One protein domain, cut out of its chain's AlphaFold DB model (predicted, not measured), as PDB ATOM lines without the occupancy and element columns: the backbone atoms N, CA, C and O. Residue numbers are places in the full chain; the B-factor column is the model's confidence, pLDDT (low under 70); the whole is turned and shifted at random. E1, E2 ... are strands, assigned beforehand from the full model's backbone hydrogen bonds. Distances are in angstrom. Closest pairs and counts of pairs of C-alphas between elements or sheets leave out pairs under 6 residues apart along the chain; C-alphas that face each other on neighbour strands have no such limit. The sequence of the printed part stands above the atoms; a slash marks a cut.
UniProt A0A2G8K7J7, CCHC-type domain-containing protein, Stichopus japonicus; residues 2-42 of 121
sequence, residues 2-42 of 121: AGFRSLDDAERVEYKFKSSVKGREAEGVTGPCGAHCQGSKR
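This is residues 2 to 42 of the 121 residues of the protein "CCHC-type domain-containing protein" of Stichopus japonicus (UniProt A0A2G8K7J7). This domain has little regular structure: one long, bent two-stranded hairpin, E1 and E2, with its turn at one end of the longest axis and two winding stretches without named elements, residues 2 to 13 and 31 to 42, gathered toward the other end. The printed part has 41 residues, with no named helix and two strands, E1 then E2, in one antiparallel sheet. The class is all strand, with 15 of 41 residues in named elements. The whole is loose, with a radius of gyration of the C-alphas of 11.5 A and spans of 32 by 23 by 23 A.

After residues 2 to 13, E1 covers residues 14 to 20, 19.0 A long, from C-alpha 14 at (-26.570, -33.119, -16.890). E2 covers residues 23 to 30, 20.3 A long, ending at C-alpha 30 at (-28.768, -35.626, -12.837).

E1 and E2 form a hairpin with a tight link, antiparallel at 153 degrees. C-alphas 17 and 26 face each other at 4.6 A. N 14 and O 30, 2.8 A, and N 27 and O 16, 2.7 A, are within hydrogen-bond range. E2 bends by 52 degrees at residue 27.

The C-alphas farthest apart, Val 21 and Lys 41, are 32.5 A apart. The printed part has no cut. Mean pLDDT of the printed part is 87.3; residue 2 alone is under 70.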
ATOM      1  N   ALA A   2     -34.830 -40.893  -0.102       54.81
ATOM      2  CA  ALA A   2     -34.927 -40.219   1.195       54.81
ATOM      3  C   ALA A   2     -33.565 -39.600   1.544       54.81
ATOM      4  O   ALA A   2     -32.591 -40.325   1.714       54.81
ATOM      5  N   GLY A   3     -33.477 -38.269   1.592       74.81
ATOM      6  CA  GLY A   3     -32.231 -37.563   1.900       74.81
ATOM      7  C   GLY A   3     -32.238 -36.095   1.471       74.81
ATOM      8  O   GLY A   3     -33.096 -35.661   0.702       74.81
ATOM      9  N   PHE A   4     -31.273 -35.327   1.981       79.94
ATOM     10  CA  PHE A   4     -31.047 -33.940   1.576       79.94
ATOM     11  C   PHE A   4     -30.350 -33.914   0.209       79.94
ATOM     12  O   PHE A   4     -29.213 -34.365   0.087       79.94
ATOM     13  N   ARG A   5     -31.039 -33.417  -0.823       85.94
ATOM     14  CA  ARG A   5     -30.495 -33.297  -2.184       85.94
ATOM     15  C   ARG A   5     -29.593 -32.065  -2.244       85.94
ATOM     16  O   ARG A   5     -30.065 -30.960  -2.002       85.94
ATOM     17  N   SER A   6     -28.315 -32.257  -2.555       87.25
ATOM     18  CA  SER A   6     -27.337 -31.173  -2.713       87.25
ATOM     19  C   SER A   6     -26.452 -31.433  -3.930       87.25
ATOM     20  O   SER A   6     -26.445 -32.552  -4.436       87.25
ATOM     21  N   LEU A   7     -25.740 -30.404  -4.387       89.38
ATOM     22  CA  LEU A   7     -24.702 -30.478  -5.418       89.38
ATOM     23  C   LEU A   7     -23.382 -29.993  -4.809       89.38
ATOM     24  O   LEU A   7     -23.407 -29.152  -3.906       89.38
ATOM     25  N   ASP A   8     -22.258 -30.535  -5.269       88.25
ATOM     26  CA  ASP A   8     -20.930 -29.990  -4.964       88.25
ATOM     27  C   ASP A   8     -20.518 -28.919  -5.994       88.25
ATOM     28  O   ASP A   8     -20.953 -28.964  -7.145       88.25
ATOM     29  N   ASP A   9     -19.669 -27.964  -5.597       86.94
ATOM     30  CA  ASP A   9     -19.278 -26.817  -6.436       86.94
ATOM     31  C   ASP A   9     -18.557 -27.251  -7.732       86.94
ATOM     32  O   ASP A   9     -18.605 -26.546  -8.740       86.94
ATOM     33  N   ALA A  10     -17.902 -28.420  -7.721       85.88
ATOM     34  CA  ALA A  10     -17.193 -28.994  -8.867       85.88
ATOM     35  C   ALA A  10     -17.864 -30.260  -9.443       85.88
ATOM     36  O   ALA A  10     -17.256 -30.980 -10.241       85.88
ATOM     37  N   GLU A  11     -19.101 -30.566  -9.043       88.88
ATOM     38  CA  GLU A  11     -19.805 -31.756  -9.514       88.88
ATOM     39  C   GLU A  11     -20.316 -31.575 -10.947       88.88
ATOM     40  O   GLU A  11     -21.062 -30.646 -11.261       88.88
ATOM     41  N   ARG A  12     -19.934 -32.496 -11.838       90.50
ATOM     42  CA  ARG A  12     -20.469 -32.525 -13.201       90.50
ATOM     43  C   ARG A  12     -21.900 -33.042 -13.173       90.50
ATOM     44  O   ARG A  12     -22.158 -34.097 -12.602       90.50
ATOM     45  N   VAL A  13     -22.798 -32.328 -13.842       92.88
ATOM     46  CA  VAL A  13     -24.210 -32.697 -13.952       92.88
ATOM     47  C   VAL A  13     -24.736 -32.469 -15.361       92.88
ATOM     48  O   VAL A  13     -24.301 -31.567 -16.077       92.88
ATOM     49  N   GLU A  14     -25.708 -33.287 -15.732       92.88
ATOM     50  CA  GLU A  14     -26.570 -33.119 -16.890       92.88
ATOM     51  C   GLU A  14     -27.900 -32.522 -16.425       92.88
ATOM     52  O   GLU A  14     -28.441 -32.891 -15.381       92.88
ATOM     53  N   TYR A  15     -28.417 -31.553 -17.171       91.69
ATOM     54  CA  TYR A  15     -29.651 -30.863 -16.820       91.69
ATOM     55  C   TYR A  15     -30.250 -30.179 -18.047       91.69
ATOM     56  O   TYR A  15     -29.551 -29.885 -19.019       91.69
ATOM     57  N   LYS A  16     -31.561 -29.924 -18.012       93.19
ATOM     58  CA  LYS A  16     -32.272 -29.183 -19.061       93.19
ATOM     59  C   LYS A  16     -32.556 -27.772 -18.580       93.19
ATOM     60  O   LYS A  16     -32.841 -27.570 -17.409       93.19
ATOM     61  N   PHE A  17     -32.493 -26.789 -19.469       94.31
ATOM     62  CA  PHE A  17     -32.816 -25.409 -19.122       94.31
ATOM     63  C   PHE A  17     -34.197 -25.008 -19.629       94.31
ATOM     64  O   PHE A  17     -34.564 -25.320 -20.762       94.31
ATOM     65  N   LYS A  18     -34.903 -24.215 -18.827       93.06
ATOM     66  CA  LYS A  18     -36.109 -23.486 -19.206       93.06
ATOM     67  C   LYS A  18     -35.873 -21.992 -19.014       93.06
ATOM     68  O   LYS A  18     -35.375 -21.561 -17.977       93.06
ATOM     69  N   SER A  19     -36.198 -21.184 -20.019       91.50
ATOM     70  CA  SER A  19     -36.168 -19.726 -19.886       91.50
ATOM     71  C   SER A  19     -37.388 -19.263 -19.096       91.50
ATOM     72  O   SER A  19     -38.524 -19.488 -19.513       91.50
ATOM     73  N   SER A  20     -37.142 -18.614 -17.967       89.88
ATOM     74  CA  SER A  20     -38.136 -18.008 -17.090       89.88
ATOM     75  C   SER A  20     -37.899 -16.500 -17.017       89.88
ATOM     76  O   SER A  20     -36.856 -15.986 -17.425       89.88
ATOM     77  N   VAL A  21     -38.861 -15.779 -16.452       93.12
ATOM     78  CA  VAL A  21     -38.778 -14.325 -16.230       93.12
ATOM     79  C   VAL A  21     -37.609 -13.961 -15.300       93.12
ATOM     80  O   VAL A  21     -37.097 -12.849 -15.347       93.12
ATOM     81  N   LYS A  22     -37.161 -14.912 -14.468       91.81
ATOM     82  CA  LYS A  22     -36.017 -14.777 -13.548       91.81
ATOM     83  C   LYS A  22     -34.675 -15.204 -14.160       91.81
ATOM     84  O   LYS A  22     -33.658 -15.147 -13.476       91.81
ATOM     85  N   GLY A  23     -34.661 -15.637 -15.423       92.44
ATOM     86  CA  GLY A  23     -33.476 -16.150 -16.112       92.44
ATOM     87  C   GLY A  23     -33.585 -17.631 -16.480       92.44
ATOM     88  O   GLY A  23     -34.677 -18.176 -16.634       92.44
ATOM     89  N   ARG A  24     -32.438 -18.287 -16.681       92.12
ATOM     90  CA  ARG A  24     -32.377 -19.713 -17.035       92.12
ATOM     91  C   ARG A  24     -32.532 -20.570 -15.783       92.12
ATOM     92  O   ARG A  24     -31.700 -20.505 -14.886       92.12
ATOM     93  N   GLU A  25     -33.562 -21.399 -15.759       92.19
ATOM     94  CA  GLU A  25     -33.843 -22.330 -14.671       92.19
ATOM     95  C   GLU A  25     -33.504 -23.753 -15.119       92.19
ATOM     96  O   GLU A  25     -33.842 -24.156 -16.230       92.19
ATOM     97  N   ALA A  26     -32.802 -24.507 -14.272       91.38
ATOM     98  CA  ALA A  26     -32.455 -25.897 -14.540       91.38
ATOM     99  C   ALA A  26     -33.582 -26.835 -14.073       91.38
ATOM    100  O   ALA A  26     -33.966 -26.822 -12.905       91.38
ATOM    101  N   GLU A  27     -34.075 -27.681 -14.969       91.38
ATOM    102  CA  GLU A  27     -35.078 -28.710 -14.729       91.38
ATOM    103  C   GLU A  27     -34.445 -30.099 -14.921       91.38
ATOM    104  O   GLU A  27     -33.750 -30.353 -15.907       91.38
ATOM    105  N   GLY A  28     -34.668 -31.001 -13.959       88.38
ATOM    106  CA  GLY A  28     -34.170 -32.380 -14.019       88.38
ATOM    107  C   GLY A  28     -32.644 -32.502 -13.966       88.38
ATOM    108  O   GLY A  28     -32.037 -32.961 -14.926       88.38
ATOM    109  N   VAL A  29     -32.030 -32.105 -12.847       91.50
ATOM    110  CA  VAL A  29     -30.574 -32.220 -12.639       91.50
ATOM    111  C   VAL A  29     -30.191 -33.651 -12.243       91.50
ATOM    112  O   VAL A  29     -30.683 -34.165 -11.232       91.50
ATOM    113  N   THR A  30     -29.308 -34.269 -13.025       92.94
ATOM    114  CA  THR A  30     -28.768 -35.626 -12.837       92.94
ATOM    115  C   THR A  30     -27.249 -35.632 -12.999       92.94
ATOM    116  O   THR A  30     -26.682 -34.709 -13.573       92.94
ATOM    117  N   GLY A  31     -26.561 -36.663 -12.512       90.31
ATOM    118  CA  GLY A  31     -25.139 -36.860 -12.802       90.31
ATOM    119  C   GLY A  31     -24.894 -37.265 -14.266       90.31
ATOM    120  O   GLY A  31     -25.852 -37.576 -14.984       90.31
ATOM    121  N   PRO A  32     -23.625 -37.288 -14.716       89.25
ATOM    122  CA  PRO A  32     -23.264 -37.803 -16.031       89.25
ATOM    123  C   PRO A  32     -23.776 -39.237 -16.195       89.25
ATOM    124  O   PRO A  32     -23.736 -40.029 -15.250       89.25
ATOM    125  N   CYS A  33     -24.285 -39.559 -17.383       83.12
ATOM    126  CA  CYS A  33     -24.922 -40.848 -17.682       83.12
ATOM    127  C   CYS A  33     -26.201 -41.134 -16.865       83.12
ATOM    128  O   CYS A  33     -26.568 -42.293 -16.676       83.12
ATOM    129  N   GLY A  34     -26.884 -40.099 -16.360       83.25
ATOM    130  CA  GLY A  34     -28.119 -40.251 -15.582       83.25
ATOM    131  C   GLY A  34     -27.911 -40.801 -14.166       83.25
ATOM    132  O   GLY A  34     -28.875 -41.212 -13.516       83.25
ATOM    133  N   ALA A  35     -26.668 -40.813 -13.674       85.31
ATOM    134  CA  ALA A  35     -26.341 -41.242 -12.320       85.31
ATOM    135  C   ALA A  35     -26.946 -40.310 -11.250       85.31
ATOM    136  O   ALA A  35     -27.373 -39.183 -11.522       85.31
ATOM    137  N   HIS A  36     -26.973 -40.774  -9.999       84.88
ATOM    138  CA  HIS A  36     -27.380 -39.929  -8.878       84.88
ATOM    139  C   HIS A  36     -26.313 -38.868  -8.589       84.88
ATOM    140  O   HIS A  36     -25.123 -39.181  -8.614       84.88
ATOM    141  N   CYS A  37     -26.735 -37.642  -8.271       88.06
ATOM    142  CA  CYS A  37     -25.802 -36.610  -7.831       88.06
ATOM    143  C   CYS A  37     -25.169 -37.027  -6.492       88.06
ATOM    144  O   CYS A  37     -25.877 -37.438  -5.569       88.06
ATOM    145  N   GLN A  38     -23.847 -36.924  -6.391       83.81
ATOM    146  CA  GLN A  38     -23.075 -37.183  -5.180       83.81
ATOM    147  C   GLN A  38     -23.421 -36.171  -4.085       83.81
ATOM    148  O   GLN A  38     -23.600 -36.550  -2.925       83.81
ATOM    149  N   GLY A  39     -23.553 -34.897  -4.462       86.81
ATOM    150  CA  GLY A  39     -23.808 -33.801  -3.546       86.81
ATOM    151  C   GLY A  39     -22.609 -33.405  -2.690       86.81
ATOM    152  O   GLY A  39     -21.545 -34.022  -2.699       86.81
ATOM    153  N   SER A  40     -22.786 -32.323  -1.932       83.00
ATOM    154  CA  SER A  40     -21.703 -31.723  -1.155       83.00
ATOM    155  C   SER A  40     -21.165 -32.672  -0.074       83.00
ATOM    156  O   SER A  40     -21.914 -33.229   0.734       83.00
ATOM    157  N   LYS A  41     -19.834 -32.778   0.024       77.19
ATOM    158  CA  LYS A  41     -19.160 -33.516   1.117       77.19
ATOM    159  C   LYS A  41     -19.305 -32.817   2.474       77.19
ATOM    160  O   LYS A  41     -19.033 -33.399   3.526       77.19
ATOM    161  N   ARG A  42     -19.747 -31.554   2.470       76.62
ATOM    162  CA  ARG A  42     -20.006 -30.759   3.673       76.62
ATOM    163  C   ARG A  42     -21.310 -31.193   4.329       76.62
ATOM    164  O   ARG A  42     -22.326 -30.512   4.253       76.62
TER     165      ARG A  42